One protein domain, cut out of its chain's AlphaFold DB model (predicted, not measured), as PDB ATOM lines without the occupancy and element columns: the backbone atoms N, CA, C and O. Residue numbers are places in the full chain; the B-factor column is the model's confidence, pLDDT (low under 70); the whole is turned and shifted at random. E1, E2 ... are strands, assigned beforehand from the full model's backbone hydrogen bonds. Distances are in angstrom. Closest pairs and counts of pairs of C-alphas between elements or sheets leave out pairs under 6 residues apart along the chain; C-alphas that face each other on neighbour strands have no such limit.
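Overview. This is residues 385 to 515 of the 813 residues of the protein "S8 family serine peptidase" of bacterium SGD-2 (UniProt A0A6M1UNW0). Two twisted sheets lie face to face as a sandwich, E1, E2, E4, E7 and E9 in one layer and E3, E8, E5 and E6 in the other, and the chain winds over both as one long folded hairpin, a jelly roll. Around Thr 458, the loop between E6 and E7 sticks out past one end. The printed part has 131 residues with nine named strands, E1 to E9 in order along the chain, and no named helix; its class is all strand. The first sheet is branched, the other runs E3 E8 E5 E6, and neighbour strands in both are antiparallel. The whole is compact, with a radius of gyration of the C-alphas of 16.0 A, but elongated in outline, spanning 54 by 32 by 23 A.

Arrangement. In the branched sheet, E9, residues 500 to 514, has E4, residues 413 to 425, on one side, with N 508 and O 419 at 2.9 A. On the other side of E9 are E1, residues 385 to 387, with N 509 and O 386 at 2.8 A, and E2, residues 395 to 397, with N 397 and O 500 at 2.8 A. The pairing is staggered: E2 is beside residues 500 to 502, E1 beside 508 to 510. E7, residues 467 to 475, is an edge strand beside E4, with N 473 and O 420 at 2.9 A. In the other sheet, E8, residues 485 to 493, is an inner strand between E3, residues 402 to 409, with N 405 and O 489 at 3.0 A, and E5, residues 432 to 437, with N 435 and O 490 at 2.9 A. E5 and the edge strand E6, residues 443 to 448, form a hairpin, with N 436 and O 444 at 2.8 A. The parts of the two sheets that face each other are 9.0 A centre to centre, their strands at 30 degrees. Between E6 and E7 the closest C-alphas are those of Leu 446 and Val 473, 6.4 A apart. The jelly roll's nested pairs are E2 with E9, E3 with E8, E4 with E7 and E5 with E6.

Along the chain. E1 begins at C-alpha 385, (151.823, 108.563, 136.026). E9, 37.3 A long, bends by 67 degrees at residue 503 and ends at C-alpha 514, (156.104, 117.536, 142.373). E4, 33.3 A, bends by 74 degrees at residue 416; E7, 21.4 A, by 75 degrees at residue 470. E8 measures 26.0 A, E3 23.5 A and E5 16.3 A.

Size, cuts and confidence. The C-alphas farthest apart, of Thr 458 and Ile 515, are 54.5 A apart. The printed part has no cut. The link E6 to E7, residues 449 to 466, is long. Mean pLDDT of the printed part is 95.1; residue 515 is under 70.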
ATOM      1  N   ILE A 385     153.166 109.133 136.180       97.25
ATOM      2  CA  ILE A 385     151.823 108.563 136.026       97.25
ATOM      3  C   ILE A 385     151.334 108.093 137.393       97.25
ATOM      4  O   ILE A 385     151.981 107.250 138.015       97.25
ATOM      5  N   GLU A 386     150.185 108.601 137.828       98.00
ATOM      6  CA  GLU A 386     149.560 108.239 139.101       98.00
ATOM      7  C   GLU A 386     148.179 107.624 138.874       98.00
ATOM      8  O   GLU A 386     147.382 108.126 138.085       98.00
ATOM      9  N   GLU A 387     147.878 106.547 139.594       98.06
ATOM     10  CA  GLU A 387     146.582 105.863 139.546       98.06
ATOM     11  C   GLU A 387     145.729 106.272 140.749       98.06
ATOM     12  O   GLU A 387     146.198 106.269 141.890       98.06
ATOM     13  N   GLY A 388     144.462 106.607 140.510       97.94
ATOM     14  CA  GLY A 388     143.546 107.012 141.572       97.94
ATOM     15  C   GLY A 388     142.997 105.825 142.364       97.94
ATOM     16  O   GLY A 388     142.616 104.793 141.808       97.94
ATOM     17  N   GLU A 389     142.859 105.986 143.681       98.38
ATOM     18  CA  GLU A 389     142.221 104.979 144.533       98.38
ATOM     19  C   GLU A 389     140.694 105.022 144.376       98.38
ATOM     20  O   GLU A 389     140.004 105.826 145.011       98.38
ATOM     21  N   VAL A 390     140.150 104.148 143.526       97.81
ATOM     22  CA  VAL A 390     138.709 104.064 143.242       97.81
ATOM     23  C   VAL A 390     137.948 103.388 144.388       97.81
ATOM     24  O   VAL A 390     138.157 102.218 144.708       97.81
ATOM     25  N   ALA A 391     136.989 104.105 144.979       93.12
ATOM     26  CA  ALA A 391     136.194 103.589 146.097       93.12
ATOM     27  C   ALA A 391     135.125 102.564 145.671       93.12
ATOM     28  O   ALA A 391     134.781 101.663 146.439       93.12
ATOM     29  N   GLN A 392     134.548 102.738 144.478       96.81
ATOM     30  CA  GLN A 392     133.462 101.913 143.937       96.81
ATOM     31  C   GLN A 392     133.684 101.684 142.431       96.81
ATOM     32  O   GLN A 392     133.211 102.496 141.634       96.81
ATOM     33  N   PRO A 393     134.407 100.615 142.042       96.75
ATOM     34  CA  PRO A 393     134.720 100.333 140.637       96.75
ATOM     35  C   PRO A 393     133.510  99.847 139.825       96.75
ATOM     36  O   PRO A 393     133.390 100.150 138.648       96.75
ATOM     37  N   ALA A 394     132.557  99.157 140.457       98.25
ATOM     38  CA  ALA A 394     131.371  98.624 139.787       98.25
ATOM     39  C   ALA A 394     130.086  99.169 140.420       98.25
ATOM     40  O   ALA A 394     129.933  99.141 141.647       98.25
ATOM     41  N   PHE A 395     129.141  99.633 139.601       98.44
ATOM     42  CA  PHE A 395     127.842 100.139 140.054       98.44
ATOM     43  C   PHE A 395     126.806 100.169 138.919       98.44
ATOM     44  O   PHE A 395     127.125 100.030 137.743       98.44
ATOM     45  N   VAL A 396     125.532 100.351 139.274       98.44
ATOM     46  CA  VAL A 396     124.422 100.418 138.311       98.44
ATOM     47  C   VAL A 396     123.654 101.717 138.505       98.44
ATOM     48  O   VAL A 396     123.280 102.053 139.629       98.44
ATOM     49  N   VAL A 397     123.369 102.412 137.406       98.62
ATOM     50  CA  VAL A 397     122.528 103.612 137.376       98.62
ATOM     51  C   VAL A 397     121.193 103.271 136.726       98.62
ATOM     52  O   VAL A 397     121.121 102.936 135.540       98.62
ATOM     53  N   GLY A 398     120.120 103.335 137.514       98.44
ATOM     54  CA  GLY A 398     118.768 103.077 137.028       98.44
ATOM     55  C   GLY A 398     118.295 104.118 136.009       98.44
ATOM     56  O   GLY A 398     118.848 105.211 135.919       98.44
ATOM     57  N   ALA A 399     117.245 103.778 135.263       98.12
ATOM     58  CA  ALA A 399     116.560 104.695 134.353       98.12
ATOM     59  C   ALA A 399     116.158 106.006 135.061       98.12
ATOM     60  O   ALA A 399     115.600 105.976 136.165       98.12
ATOM     61  N   GLY A 400     116.459 107.148 134.441       97.81
ATOM     62  CA  GLY A 400     116.192 108.490 134.966       97.81
ATOM     63  C   GLY A 400     116.992 108.868 136.218       97.81
ATOM     64  O   GLY A 400     116.613 109.811 136.918       97.81
ATOM     65  N   GLN A 401     118.049 108.123 136.557       98.44
ATOM     66  CA  GLN A 401     118.860 108.357 137.752       98.44
ATOM     67  C   GLN A 401     120.238 108.930 137.424       98.44
ATOM     68  O   GLN A 401     120.746 108.849 136.308       98.44
ATOM     69  N   GLN A 402     120.866 109.473 138.463       98.38
ATOM     70  CA  GLN A 402     122.254 109.900 138.463       98.38
ATOM     71  C   GLN A 402     122.971 109.214 139.626       98.38
ATOM     72  O   GLN A 402     122.399 109.064 140.708       98.38
ATOM     73  N   SER A 403     124.220 108.814 139.414       98.06
ATOM     74  CA  SER A 403     125.107 108.317 140.466       98.06
ATOM     75  C   SER A 403     126.436 109.061 140.447       98.06
ATOM     76  O   SER A 403     126.866 109.562 139.410       98.06
ATOM     77  N   THR A 404     127.075 109.137 141.610       97.94
ATOM     78  CA  THR A 404     128.408 109.719 141.786       97.94
ATOM     79  C   THR A 404     129.270 108.749 142.573       97.94
ATOM     80  O   THR A 404     128.873 108.319 143.659       97.94
ATOM     81  N   VAL A 405     130.446 108.440 142.045       98.31
ATOM     82  CA  VAL A 405     131.491 107.653 142.707       98.31
ATOM     83  C   VAL A 405     132.785 108.458 142.705       98.31
ATOM     84  O   VAL A 405     132.887 109.467 142.011       98.31
ATOM     85  N   THR A 406     133.759 108.066 143.521       98.50
ATOM     86  CA  THR A 406     134.954 108.882 143.749       98.50
ATOM     87  C   THR A 406     136.241 108.080 143.656       98.50
ATOM     88  O   THR A 406     136.263 106.905 144.040       98.50
ATOM     89  N   ALA A 407     137.308 108.763 143.251       98.50
ATOM     90  CA  ALA A 407     138.683 108.298 143.332       98.50
ATOM     91  C   ALA A 407     139.538 109.314 144.102       98.50
ATOM     92  O   ALA A 407     139.351 110.522 143.950       98.50
ATOM     93  N   GLY A 408     140.426 108.831 144.966       98.25
ATOM     94  CA  GLY A 408     141.328 109.678 145.745       98.25
ATOM     95  C   GLY A 408     142.743 109.688 145.177       98.25
ATOM     96  O   GLY A 408     143.261 108.636 144.814       98.25
ATOM     97  N   PHE A 409     143.382 110.857 145.180       98.19
ATOM     98  CA  PHE A 409     144.826 110.996 144.987       98.19
ATOM     99  C   PHE A 409     145.447 111.690 146.200       98.19
ATOM    100  O   PHE A 409     144.894 112.662 146.721       98.19
ATOM    101  N   SER A 410     146.605 111.204 146.645       95.12
ATOM    102  CA  SER A 410     147.364 111.810 147.750       95.12
ATOM    103  C   SER A 410     148.581 112.613 147.299       95.12
ATOM    104  O   SER A 410     149.093 113.409 148.083       95.12
ATOM    105  N   ALA A 411     149.073 112.374 146.081       93.50
ATOM    106  CA  ALA A 411     150.287 112.995 145.571       93.50
ATOM    107  C   ALA A 411     150.071 114.500 145.303       93.50
ATOM    108  O   ALA A 411     149.096 114.854 144.631       93.50
ATOM    109  N   PRO A 412     150.951 115.392 145.796       91.56
ATOM    110  CA  PRO A 412     150.843 116.839 145.606       91.56
ATOM    111  C   PRO A 412     151.390 117.265 144.232       91.56
ATOM    112  O   PRO A 412     152.241 118.145 144.137       91.56
ATOM    113  N   TYR A 413     150.950 116.597 143.169       93.88
ATOM    114  CA  TYR A 413     151.449 116.832 141.814       93.88
ATOM    115  C   TYR A 413     150.568 117.812 141.047       93.88
ATOM    116  O   TYR A 413     149.401 118.013 141.392       93.88
ATOM    117  N   ARG A 414     151.125 118.386 139.979       92.94
ATOM    118  CA  ARG A 414     150.392 119.221 139.020       92.94
ATOM    119  C   ARG A 414     149.912 118.383 137.836       92.94
ATOM    120  O   ARG A 414     150.704 117.663 137.226       92.94
ATOM    121  N   VAL A 415     148.625 118.482 137.527       96.12
ATOM    122  CA  VAL A 415     147.980 117.742 136.437       96.12
ATOM    123  C   VAL A 415     148.342 118.353 135.085       96.12
ATOM    124  O   VAL A 415     148.275 119.567 134.910       96.12
ATOM    125  N   GLU A 416     148.678 117.502 134.119       96.06
ATOM    126  CA  GLU A 416     148.716 117.852 132.694       96.06
ATOM    127  C   GLU A 416     147.463 117.296 132.013       96.06
ATOM    128  O   GLU A 416     146.670 118.034 131.435       96.06
ATOM    129  N   GLN A 417     147.223 115.991 132.155       95.69
ATOM    130  CA  GLN A 417     146.079 115.308 131.549       95.69
ATOM    131  C   GLN A 417     145.527 114.215 132.468       95.69
ATOM    132  O   GLN A 417     146.234 113.704 133.340       95.69
ATOM    133  N   MET A 418     144.273 113.820 132.245       98.19
ATOM    134  CA  MET A 418     143.624 112.722 132.963       98.19
ATOM    135  C   MET A 418     142.970 111.767 131.971       98.19
ATOM    136  O   MET A 418     142.253 112.202 131.073       98.19
ATOM    137  N   THR A 419     143.122 110.462 132.181       98.50
ATOM    138  CA  THR A 419     142.319 109.461 131.474       98.50
ATOM    139  C   THR A 419     141.386 108.737 132.431       98.50
ATOM    140  O   THR A 419     141.692 108.529 133.606       98.50
ATOM    141  N   VAL A 420     140.218 108.357 131.919       98.69
ATOM    142  CA  VAL A 420     139.294 107.443 132.591       98.69
ATOM    143  C   VAL A 420     139.140 106.222 131.701       98.69
ATOM    144  O   VAL A 420     138.748 106.345 130.541       98.69
ATOM    145  N   THR A 421     139.442 105.052 132.247       98.50
ATOM    146  CA  THR A 421     139.210 103.767 131.579       98.50
ATOM    147  C   THR A 421     137.965 103.150 132.180       98.50
ATOM    148  O   THR A 421     137.840 103.126 133.404       98.50
ATOM    149  N   PHE A 422     137.031 102.671 131.363       98.44
ATOM    150  CA  PHE A 422     135.793 102.092 131.875       98.44
ATOM    151  C   PHE A 422     135.252 100.946 131.019       98.44
ATOM    152  O   PHE A 422     135.408 100.917 129.798       98.44
ATOM    153  N   SER A 423     134.534 100.042 131.686       98.50
ATOM    154  CA  SER A 423     133.732  98.990 131.063       98.50
ATOM    155  C   SER A 423     132.255  99.237 131.372       98.50
ATOM    156  O   SER A 423     131.826  99.179 132.526       98.50
ATOM    157  N   LEU A 424     131.470  99.566 130.343       97.88
ATOM    158  CA  LEU A 424     130.085 100.026 130.456       97.88
ATOM    159  C   LEU A 424     129.158  99.237 129.529       97.88
ATOM    160  O   LEU A 424     129.417  99.103 128.334       97.88
ATOM    161  N   GLN A 425     128.023  98.791 130.072       98.44
ATOM    162  CA  GLN A 425     126.951  98.127 129.334       98.44
ATOM    163  C   GLN A 425     125.624  98.886 129.476       98.44
ATOM    164  O   GLN A 425     125.215  99.259 130.578       98.44
ATOM    165  N   THR A 426     124.931  99.111 128.358       98.12
ATOM    166  CA  THR A 426     123.594  99.725 128.318       98.12
ATOM    167  C   THR A 426     122.902  99.430 126.985       98.12
ATOM    168  O   THR A 426     123.549  99.363 125.943       98.12
ATOM    169  N   ASP A 427     121.574  99.308 126.998       96.94
ATOM    170  CA  ASP A 427     120.764  99.212 125.772       96.94
ATOM    171  C   ASP A 427     120.443 100.597 125.165       96.94
ATOM    172  O   ASP A 427     119.866 100.680 124.081       96.94
ATOM    173  N   ASP A 428     120.795 101.688 125.855       96.50
ATOM    174  CA  ASP A 428     120.478 103.065 125.458       96.50
ATOM    175  C   ASP A 428     121.641 104.022 125.760       96.50
ATOM    176  O   ASP A 428     121.587 104.855 126.669       96.50
ATOM    177  N   LEU A 429     122.736 103.880 125.007       96.25
ATOM    178  CA  LEU A 429     123.928 104.718 125.179       96.25
ATOM    179  C   LEU A 429     123.637 106.209 124.915       96.25
ATOM    180  O   LEU A 429     124.251 107.066 125.542       96.25
ATOM    181  N   GLN A 430     122.638 106.520 124.080       95.69
ATOM    182  CA  GLN A 430     122.222 107.894 123.749       95.69
ATOM    183  C   GLN A 430     121.750 108.694 124.962       95.69
ATOM    184  O   GLN A 430     121.742 109.924 124.947       95.69
ATOM    185  N   ALA A 431     121.349 108.008 126.028       96.88
ATOM    186  CA  ALA A 431     120.880 108.637 127.244       96.88
ATOM    187  C   ALA A 431     121.982 108.868 128.292       96.88
ATOM    188  O   ALA A 431     121.690 109.383 129.375       96.88
ATOM    189  N   VAL A 432     123.226 108.474 128.006       98.19
ATOM    190  CA  VAL A 432     124.318 108.469 128.983       98.19
ATOM    191  C   VAL A 432     125.142 109.748 128.909       98.19
ATOM    192  O   VAL A 432     125.603 110.153 127.844       98.19
ATOM    193  N   THR A 433     125.389 110.352 130.070       98.50
ATOM    194  CA  THR A 433     126.429 111.371 130.253       98.50
ATOM    195  C   THR A 433     127.409 110.899 131.327       98.50
ATOM    196  O   THR A 433     126.981 110.484 132.406       98.50
ATOM    197  N   LEU A 434     128.707 110.969 131.026       98.62
ATOM    198  CA  LEU A 434     129.819 110.653 131.922       98.62
ATOM    199  C   LEU A 434     130.654 111.916 132.139       98.62
ATOM    200  O   LEU A 434     131.162 112.487 131.177       98.62
ATOM    201  N   GLU A 435     130.804 112.342 133.388       98.81
ATOM    202  CA  GLU A 435     131.553 113.546 133.756       98.81
ATOM    203  C   GLU A 435     132.607 113.237 134.815       98.81
ATOM    204  O   GLU A 435     132.308 112.574 135.811       98.81
ATOM    205  N   LEU A 436     133.810 113.771 134.629       98.75
ATOM    206  CA  LEU A 436     134.846 113.837 135.652       98.75
ATOM    207  C   LEU A 436     134.845 115.232 136.279       98.75
ATOM    208  O   LEU A 436     134.794 116.235 135.572       98.75
ATOM    209  N   ILE A 437     134.883 115.292 137.607       98.75
ATOM    210  CA  ILE A 437     134.882 116.539 138.370       98.75
ATOM    211  C   ILE A 437     136.109 116.556 139.276       98.75
ATOM    212  O   ILE A 437     136.275 115.639 140.091       98.75
ATOM    213  N   SER A 438     136.949 117.580 139.132       98.44
ATOM    214  CA  SER A 438     138.169 117.741 139.928       98.44
ATOM    215  C   SER A 438     137.883 118.248 141.349       98.44
ATOM    216  O   SER A 438     136.775 118.732 141.620       98.44
ATOM    217  N   PRO A 439     138.856 118.168 142.278       97.69
ATOM    218  CA  PRO A 439     138.731 118.742 143.618       97.69
ATOM    219  C   PRO A 439     138.407 120.244 143.623       97.69
ATOM    220  O   PRO A 439     137.693 120.703 144.517       97.69
ATOM    221  N   ASP A 440     138.878 120.984 142.613       95.31
ATOM    222  CA  ASP A 440     138.609 122.416 142.428       95.31
ATOM    223  C   ASP A 440     137.249 122.693 141.754       95.31
ATOM    224  O   ASP A 440     136.784 123.834 141.710       95.31
ATOM    225  N   GLY A 441     136.548 121.646 141.307       97.25
ATOM    226  CA  GLY A 441     135.188 121.719 140.774       97.25
ATOM    227  C   GLY A 441     135.094 121.841 139.253       97.25
ATOM    228  O   GLY A 441     133.981 121.968 138.738       97.25
ATOM    229  N   THR A 442     136.214 121.766 138.534       98.12
ATOM    230  CA  THR A 442     136.251 121.741 137.065       98.12
ATOM    231  C   THR A 442     135.544 120.495 136.548       98.12
ATOM    232  O   THR A 442     135.764 119.403 137.071       98.12
ATOM    233  N   VAL A 443     134.690 120.643 135.531       98.25
ATOM    234  CA  VAL A 443     133.852 119.559 134.993       98.25
ATOM    235  C   VAL A 443     134.257 119.222 133.562       98.25
ATOM    236  O   VAL A 443     134.026 120.019 132.658       98.25
ATOM    237  N   SER A 444     134.729 117.995 133.359       98.19
ATOM    238  CA  SER A 444     135.043 117.417 132.050       98.19
ATOM    239  C   SER A 444     133.964 116.421 131.638       98.19
ATOM    240  O   SER A 444     133.776 115.393 132.291       98.19
ATOM    241  N   ARG A 445     133.243 116.696 130.549       97.94
ATOM    242  CA  ARG A 445     132.273 115.783 129.925       97.94
ATOM    243  C   ARG A 445     133.022 114.801 129.030       97.94
ATOM    244  O   ARG A 445     133.492 115.156 127.957       97.94
ATOM    245  N   LEU A 446     133.132 113.562 129.493       98.06
ATOM    246  CA  LEU A 446     133.883 112.496 128.833       98.06
ATOM    247  C   LEU A 446     133.032 111.713 127.827       98.06
ATOM    248  O   LEU A 446     133.522 111.310 126.779       98.06
ATOM    249  N   ILE A 447     131.756 111.499 128.163       97.50
ATOM    250  CA  ILE A 447     130.723 110.949 127.277       97.50
ATOM    251  C   ILE A 447     129.515 111.869 127.383       97.50
ATOM    252  O   ILE A 447     129.074 112.186 128.490       97.50
ATOM    253  N   ASN A 448     128.947 112.278 126.257       95.62
ATOM    254  CA  ASN A 448     127.827 113.205 126.231       95.62
ATOM    255  C   ASN A 448     126.774 112.780 125.210       95.62
ATOM    256  O   ASN A 448     126.789 113.237 124.073       95.62
ATOM    257  N   LYS A 449     125.845 111.920 125.646       94.44
ATOM    258  CA  LYS A 449     124.667 111.489 124.879       94.44
ATOM    259  C   LYS A 449     125.007 111.138 123.422       94.44
ATOM    260  O   LYS A 449     124.473 111.788 122.523       94.44
ATOM    261  N   PRO A 450     125.892 110.146 123.185       94.06
ATOM    262  CA  PRO A 450     126.307 109.779 121.837       94.06
ATOM    263  C   PRO A 450     125.102 109.540 120.939       94.06
ATOM    264  O   PRO A 450     124.100 108.977 121.371       94.06
ATOM    265  N   THR A 451     125.204 109.917 119.680       90.75
ATOM    266  CA  THR A 451     124.129 109.794 118.698       90.75
ATOM    267  C   THR A 451     124.511 108.778 117.621       90.75
ATOM    268  O   THR A 451     125.664 108.714 117.208       90.75
ATOM    269  N   PRO A 452     123.577 107.944 117.137       86.50
ATOM    270  CA  PRO A 452     123.833 107.083 115.991       86.50
ATOM    271  C   PRO A 452     124.101 107.943 114.756       86.50
ATOM    272  O   PRO A 452     123.245 108.759 114.399       86.50
ATOM    273  N   HIS A 453     125.237 107.725 114.095       83.31
ATOM    274  CA  HIS A 453     125.504 108.308 112.785       83.31
ATOM    275  C   HIS A 453     124.493 107.786 111.748       83.31
ATOM    276  O   HIS A 453     123.945 106.684 111.887       83.31
ATOM    277  N   ILE A 454     124.205 108.600 110.733       79.38
ATOM    278  CA  ILE A 454     123.346 108.237 109.607       79.38
ATOM    279  C   ILE A 454     124.262 107.977 108.419       79.38
ATOM    280  O   ILE A 454     124.893 108.898 107.923       79.38
ATOM    281  N   ASP A 455     124.311 106.732 107.962       74.00
ATOM    282  CA  ASP A 455     125.048 106.364 106.758       74.00
ATOM    283  C   ASP A 455     124.441 107.110 105.554       74.00
ATOM    284  O   ASP A 455     123.250 106.972 105.267       74.00
ATOM    285  N   GLU A 456     125.236 107.952 104.892       70.56
ATOM    286  CA  GLU A 456     124.752 108.853 103.837       70.56
ATOM    287  C   GLU A 456     124.315 108.106 102.566       70.56
ATOM    288  O   GLU A 456     123.385 108.538 101.878       70.56
ATOM    289  N   ASP A 457     124.928 106.954 102.282       72.12
ATOM    290  CA  ASP A 457     124.639 106.138 101.100       72.12
ATOM    291  C   ASP A 457     123.312 105.378 101.237       72.12
ATOM    292  O   ASP A 457     122.561 105.197 100.270       72.12
ATOM    293  N   THR A 458     123.016 104.898 102.444       78.94
ATOM    294  CA  THR A 458     121.860 104.038 102.734       78.94
ATOM    295  C   THR A 458     120.719 104.777 103.432       78.94
ATOM    296  O   THR A 458     119.565 104.344 103.356       78.94
ATOM    297  N   GLY A 459     121.018 105.886 104.109       78.94
ATOM    298  CA  GLY A 459     120.113 106.600 105.008       78.94
ATOM    299  C   GLY A 459     119.784 105.834 106.295       78.94
ATOM    300  O   GLY A 459     118.857 106.221 107.017       78.94
ATOM    301  N   GLU A 460     120.474 104.725 106.578       81.62
ATOM    302  CA  GLU A 460     120.257 103.914 107.775       81.62
ATOM    303  C   GLU A 460     121.092 104.425 108.958       81.62
ATOM    304  O   GLU A 460     122.176 104.977 108.802       81.62
ATOM    305  N   ARG A 461     120.580 104.245 110.181       81.06
ATOM    306  CA  ARG A 461     121.326 104.591 111.398       81.06
ATOM    307  C   ARG A 461     122.310 103.481 111.734       81.06
ATOM    308  O   ARG A 461     121.872 102.353 111.975       81.06
ATOM    309  N   VAL A 462     123.591 103.815 111.853       82.56
ATOM    310  CA  VAL A 462     124.619 102.909 112.378       82.56
ATOM    311  C   VAL A 462     124.401 102.767 113.891       82.56
ATOM    312  O   VAL A 462     124.503 103.759 114.615       82.56
ATOM    313  N   PRO A 463     124.043 101.576 114.413       86.62
ATOM    314  CA  PRO A 463     123.729 101.425 115.830       86.62
ATOM    315  C   PRO A 463     124.946 101.697 116.716       86.62
ATOM    316  O   PRO A 463     126.033 101.178 116.466       86.62
ATOM    317  N   LEU A 464     124.734 102.438 117.804       93.06
ATOM    318  CA  LEU A 464     125.738 102.589 118.855       93.06
ATOM    319  C   LEU A 464     126.028 101.238 119.531       93.06
ATOM    320  O   LEU A 464     125.130 100.393 119.630       93.06
ATOM    321  N   PRO A 465     127.257 101.024 120.031       94.50
ATOM    322  CA  PRO A 465     127.576  99.816 120.773       94.50
ATOM    323  C   PRO A 465     126.762  99.738 122.071       94.50
ATOM    324  O   PRO A 465     126.597 100.728 122.779       94.50
ATOM    325  N   THR A 466     126.295  98.537 122.412       96.25
ATOM    326  CA  THR A 466     125.646  98.260 123.709       96.25
ATOM    327  C   THR A 466     126.648  97.936 124.819       96.25
ATOM    328  O   THR A 466     126.276  97.829 125.987       96.25
ATOM    329  N   GLN A 467     127.920  97.768 124.453       96.50
ATOM    330  CA  GLN A 467     129.028  97.503 125.358       96.50
ATOM    331  C   GLN A 467     130.271  98.264 124.893       96.50
ATOM    332  O   GLN A 467     130.665  98.181 123.726       96.50
ATOM    333  N   LEU A 468     130.886  98.977 125.829       97.00
ATOM    334  CA  LEU A 468     132.231  99.527 125.732       97.00
ATOM    335  C   LEU A 468     133.067  98.773 126.766       97.00
ATOM    336  O   LEU A 468     132.723  98.798 127.942       97.00
ATOM    337  N   GLU A 469     134.086  98.046 126.323       96.38
ATOM    338  CA  GLU A 469     134.962  97.238 127.180       96.38
ATOM    339  C   GLU A 469     136.338  97.896 127.200       96.38
ATOM    340  O   GLU A 469     136.891  98.173 126.134       96.38
ATOM    341  N   ASP A 470     136.835  98.189 128.402       96.31
ATOM    342  CA  ASP A 470     138.122  98.838 128.676       96.31
ATOM    343  C   ASP A 470     138.378 100.082 127.810       96.31
ATOM    344  O   ASP A 470     139.493 100.337 127.352       96.31
ATOM    345  N   TYR A 471     137.322 100.862 127.563       97.62
ATOM    346  CA  TYR A 471     137.411 102.039 126.716       97.62
ATOM    347  C   TYR A 471     138.034 103.192 127.493       97.62
ATOM    348  O   TYR A 471     137.571 103.551 128.579       97.62
ATOM    349  N   VAL A 472     139.077 103.781 126.919       97.69
ATOM    350  CA  VAL A 472     139.799 104.917 127.492       97.69
ATOM    351  C   VAL A 472     139.261 106.209 126.890       97.69
ATOM    352  O   VAL A 472     139.149 106.331 125.674       97.69
ATOM    353  N   VAL A 473     138.967 107.191 127.731       97.88
ATOM    354  CA  VAL A 473     138.677 108.575 127.333       97.88
ATOM    355  C   VAL A 473     139.681 109.507 127.994       97.88
ATOM    356  O   VAL A 473     140.129 109.238 129.110       97.88
ATOM    357  N   ASN A 474     140.031 110.596 127.314       97.81
ATOM    358  CA  ASN A 474     141.001 111.577 127.792       97.81
ATOM    359  C   ASN A 474     140.320 112.910 128.110       97.81
ATOM    360  O   ASN A 474     139.309 113.294 127.511       97.81
ATOM    361  N   THR A 475     140.895 113.644 129.052       98.44
ATOM    362  CA  THR A 475     140.625 115.055 129.234       98.44
ATOM    363  C   THR A 475     141.890 115.846 129.516       98.44
ATOM    364  O   THR A 475     142.736 115.464 130.326       98.44
ATOM    365  N   VAL A 476     141.965 117.007 128.871       98.00
ATOM    366  CA  VAL A 476     143.016 117.997 129.082       98.00
ATOM    367  C   VAL A 476     142.527 119.199 129.884       98.00
ATOM    368  O   VAL A 476     143.325 120.083 130.128       98.00
ATOM    369  N   GLN A 477     141.264 119.274 130.327       97.56
ATOM    370  CA  GLN A 477     140.680 120.494 130.931       97.56
ATOM    371  C   GLN A 477     141.165 120.807 132.354       97.56
ATOM    372  O   GLN A 477     140.894 121.879 132.891       97.56
ATOM    373  N   HIS A 478     141.894 119.877 132.965       97.56
ATOM    374  CA  HIS A 478     142.433 120.009 134.317       97.56
ATOM    375  C   HIS A 478     143.912 120.423 134.331       97.56
ATOM    376  O   HIS A 478     144.561 120.323 135.370       97.56
ATOM    377  N   TRP A 479     144.463 120.852 133.189       97.25
ATOM    378  CA  TRP A 479     145.866 121.257 133.082       97.25
ATOM    379  C   TRP A 479     146.175 122.376 134.078       97.25
ATOM    380  O   TRP A 479     145.442 123.362 134.169       97.25
ATOM    381  N   GLY A 480     147.252 122.215 134.840       94.56
ATOM    382  CA  GLY A 480     147.682 123.171 135.857       94.56
ATOM    383  C   GLY A 480     146.990 123.042 137.217       94.56
ATOM    384  O   GLY A 480     147.403 123.711 138.163       94.56
ATOM    385  N   GLU A 481     145.982 122.179 137.363       95.44
ATOM    386  CA  GLU A 481     145.342 121.924 138.659       95.44
ATOM    387  C   GLU A 481     146.210 121.061 139.584       95.44
ATOM    388  O   GLU A 481     147.076 120.296 139.147       95.44
ATOM    389  N   GLY A 482     145.935 121.141 140.889       93.75
ATOM    390  CA  GLY A 482     146.494 120.207 141.861       93.75
ATOM    391  C   GLY A 482     145.817 118.835 141.775       93.75
ATOM    392  O   GLY A 482     144.593 118.735 141.782       93.75
ATOM    393  N   LEU A 483     146.607 117.759 141.749       96.69
ATOM    394  CA  LEU A 483     146.090 116.390 141.680       96.69
ATOM    395  C   LEU A 483     145.441 115.934 142.999       96.69
ATOM    396  O   LEU A 483     144.435 115.219 142.988       96.69
ATOM    397  N   ALA A 484     146.034 116.311 144.136       95.88
ATOM    398  CA  ALA A 484     145.642 115.813 145.452       95.88
ATOM    399  C   ALA A 484     144.188 116.168 145.802       95.88
ATOM    400  O   ALA A 484     143.783 117.329 145.778       95.88
ATOM    401  N   GLY A 485     143.420 115.169 146.228       97.12
ATOM    402  CA  GLY A 485     142.031 115.350 146.630       97.12
ATOM    403  C   GLY A 485     141.108 114.260 146.106       97.12
ATOM    404  O   GLY A 485     141.539 113.199 145.649       97.12
ATOM    405  N   MET A 486     139.808 114.523 146.225       98.25
ATOM    406  CA  MET A 486     138.763 113.610 145.778       98.25
ATOM    407  C   MET A 486     138.247 114.034 144.408       98.25
ATOM    408  O   MET A 486     137.611 115.077 144.277       98.25
ATOM    409  N   TRP A 487     138.460 113.174 143.423       98.62
ATOM    410  CA  TRP A 487     137.895 113.289 142.088       98.62
ATOM    411  C   TRP A 487     136.562 112.552 142.041       98.62
ATOM    412  O   TRP A 487     136.416 111.477 142.630       98.62
ATOM    413  N   THR A 488     135.572 113.127 141.363       98.75
ATOM    414  CA  THR A 488     134.221 112.557 141.276       98.75
ATOM    415  C   THR A 488     133.902 112.158 139.845       98.75
ATOM    416  O   THR A 488     133.906 113.004 138.958       98.75
ATOM    417  N   LEU A 489     133.544 110.891 139.636       98.75
ATOM    418  CA  LEU A 489     132.914 110.427 138.406       98.75
ATOM    419  C   LEU A 489     131.395 110.494 138.581       98.75
ATOM    420  O   LEU A 489     130.824 109.844 139.466       98.75
ATOM    421  N   ARG A 490     130.729 111.285 137.744       98.75
ATOM    422  CA  ARG A 490     129.274 111.436 137.721       98.75
ATOM    423  C   ARG A 490     128.710 110.777 136.469       98.75
ATOM    424  O   ARG A 490     129.080 111.127 135.355       98.75
ATOM    425  N   VAL A 491     127.781 109.847 136.670       98.75
ATOM    426  CA  VAL A 491     127.071 109.150 135.593       98.75
ATOM    427  C   VAL A 491     125.603 109.535 135.644       98.75
ATOM    428  O   VAL A 491     124.930 109.287 136.647       98.75
ATOM    429  N   THR A 492     125.105 110.113 134.556       98.75
ATOM    430  CA  THR A 492     123.687 110.436 134.376       98.75
ATOM    431  C   THR A 492     123.087 109.494 133.343       98.75
ATOM    432  O   THR A 492     123.576 109.418 132.220       98.75
ATOM    433  N   ASN A 493     122.017 108.793 133.721       98.44
ATOM    434  CA  ASN A 493     121.222 107.957 132.830       98.44
ATOM    435  C   ASN A 493     119.865 108.630 132.590       98.44
ATOM    436  O   ASN A 493     118.969 108.568 133.433       98.44
ATOM    437  N   ALA A 494     119.713 109.271 131.434       98.00
ATOM    438  CA  ALA A 494     118.474 109.928 131.027       98.00
ATOM    439  C   ALA A 494     117.454 108.973 130.371       98.00
ATOM    440  O   ALA A 494     116.443 109.445 129.857       98.00
ATOM    441  N   SER A 495     117.713 107.658 130.354       97.31
ATOM    442  CA  SER A 495     116.830 106.682 129.713       97.31
ATOM    443  C   SER A 495     115.570 106.497 130.547       97.31
ATOM    444  O   SER A 495     115.625 106.517 131.777       97.31
ATOM    445  N   ASP A 496     114.442 106.247 129.888       95.88
ATOM    446  CA  ASP A 496     113.180 105.920 130.558       95.88
ATOM    447  C   ASP A 496     113.098 104.442 130.977       95.88
ATOM    448  O   ASP A 496     112.285 104.074 131.829       95.88
ATOM    449  N   THR A 497     113.908 103.571 130.363       96.62
ATOM    450  CA  THR A 497     113.764 102.110 130.490       96.62
ATOM    451  C   THR A 497     115.074 101.364 130.705       96.62
ATOM    452  O   THR A 497     115.062 100.354 131.413       96.62
ATOM    453  N   ALA A 498     116.183 101.821 130.120       97.50
ATOM    454  CA  ALA A 498     117.461 101.125 130.197       97.50
ATOM    455  C   ALA A 498     118.226 101.468 131.481       97.50
ATOM    456  O   ALA A 498     118.095 102.550 132.058       97.50
ATOM    457  N   THR A 499     119.058 100.531 131.927       98.12
ATOM    458  CA  THR A 499     120.032 100.745 133.001       98.12
ATOM    459  C   THR A 499     121.423 100.910 132.414       98.12
ATOM    460  O   THR A 499     121.753 100.237 131.442       98.12
ATOM    461  N   VAL A 500     122.255 101.722 133.063       98.62
ATOM    462  CA  VAL A 500     123.695 101.773 132.790       98.62
ATOM    463  C   VAL A 500     124.399 100.913 133.826       98.62
ATOM    464  O   VAL A 500     124.321 101.200 135.022       98.62
ATOM    465  N   GLN A 501     125.064  99.856 133.379       98.50
ATOM    466  CA  GLN A 501     125.903  99.007 134.212       98.50
ATOM    467  C   GLN A 501     127.364  99.401 133.996       98.50
ATOM    468  O   GLN A 501     127.908  99.174 132.921       98.50
ATOM    469  N   MET A 502     127.975 100.001 135.017       98.56
ATOM    470  CA  MET A 502     129.419 100.200 135.092       98.56
ATOM    471  C   MET A 502     130.029  98.950 135.725       98.56
ATOM    472  O   MET A 502     129.771  98.661 136.898       98.56
ATOM    473  N   GLU A 503     130.775  98.179 134.943       98.38
ATOM    474  CA  GLU A 503     131.395  96.926 135.381       98.38
ATOM    475  C   GLU A 503     132.729  97.167 136.080       98.38
ATOM    476  O   GLU A 503     133.012  96.517 137.085       98.38
ATOM    477  N   ASP A 504     133.503  98.119 135.564       98.44
ATOM    478  CA  ASP A 504     134.745  98.597 136.159       98.44
ATOM    479  C   ASP A 504     135.049 100.021 135.675       98.44
ATOM    480  O   ASP A 504     134.624 100.408 134.580       98.44
ATOM    481  N   TRP A 505     135.799 100.784 136.468       98.50
ATOM    482  CA  TRP A 505     136.445 102.011 136.006       98.50
ATOM    483  C   TRP A 505     137.711 102.322 136.806       98.50
ATOM    484  O   TRP A 505     137.790 102.061 138.009       98.50
ATOM    485  N   SER A 506     138.677 102.948 136.139       98.62
ATOM    486  CA  SER A 506     139.885 103.512 136.735       98.62
ATOM    487  C   SER A 506     140.109 104.944 136.256       98.62
ATOM    488  O   SER A 506     139.503 105.399 135.282       98.62
ATOM    489  N   ILE A 507     140.974 105.667 136.963       98.75
ATOM    490  CA  ILE A 507     141.393 107.018 136.600       98.75
ATOM    491  C   ILE A 507     142.904 107.138 136.747       98.75
ATOM    492  O   ILE A 507     143.453 106.810 137.800       98.75
ATOM    493  N   THR A 508     143.538 107.659 135.707       98.56
ATOM    494  CA  THR A 508     144.988 107.814 135.622       98.56
ATOM    495  C   THR A 508     145.319 109.283 135.385       98.56
ATOM    496  O   THR A 508     144.749 109.925 134.501       98.56
ATOM    497  N   ALA A 509     146.242 109.820 136.174       98.44
ATOM    498  CA  ALA A 509     146.771 111.166 136.036       98.44
ATOM    499  C   ALA A 509     148.138 111.146 135.347       98.44
ATOM    500  O   ALA A 509     149.017 110.364 135.711       98.44
ATOM    501  N   TYR A 510     148.321 112.054 134.393       98.06
ATOM    502  CA  TYR A 510     149.581 112.351 133.719       98.06
ATOM    503  C   TYR A 510     150.085 113.676 134.283       98.06
ATOM    504  O   TYR A 510     149.373 114.683 134.220       98.06
ATOM    505  N   THR A 511     151.263 113.665 134.904       96.19
ATOM    506  CA  THR A 511     151.726 114.794 135.718       96.19
ATOM    507  C   THR A 511     153.186 115.141 135.475       96.19
ATOM    508  O   THR A 511     154.018 114.285 135.156       96.19
ATOM    509  N   ALA A 512     153.502 116.399 135.764       85.81
ATOM    510  CA  ALA A 512     154.867 116.891 135.894       85.81
ATOM    511  C   ALA A 512     155.555 116.470 137.210       85.81
ATOM    512  O   ALA A 512     156.675 116.900 137.475       85.81
ATOM    513  N   GLY A 513     154.914 115.626 138.030       86.50
ATOM    514  CA  GLY A 513     155.386 115.271 139.368       86.50
ATOM    515  C   GLY A 513     155.215 116.413 140.375       86.50
ATOM    516  O   GLY A 513     154.312 117.247 140.246       86.50
ATOM    517  N   GLU A 514     156.064 116.432 141.408       79.31
ATOM    518  CA  GLU A 514     156.104 117.536 142.373       79.31
ATOM    519  C   GLU A 514     156.664 118.786 141.697       79.31
ATOM    520  O   GLU A 514     157.828 118.815 141.301       79.31
ATOM    521  N   ILE A 515     155.849 119.837 141.613       69.06
ATOM    522  CA  ILE A 515     156.339 121.172 141.276       69.06
ATOM    523  C   ILE A 515     156.351 121.991 142.562       69.06
ATOM    524  O   ILE A 515     155.307 122.420 143.050       69.06
TER     525      ILE A 515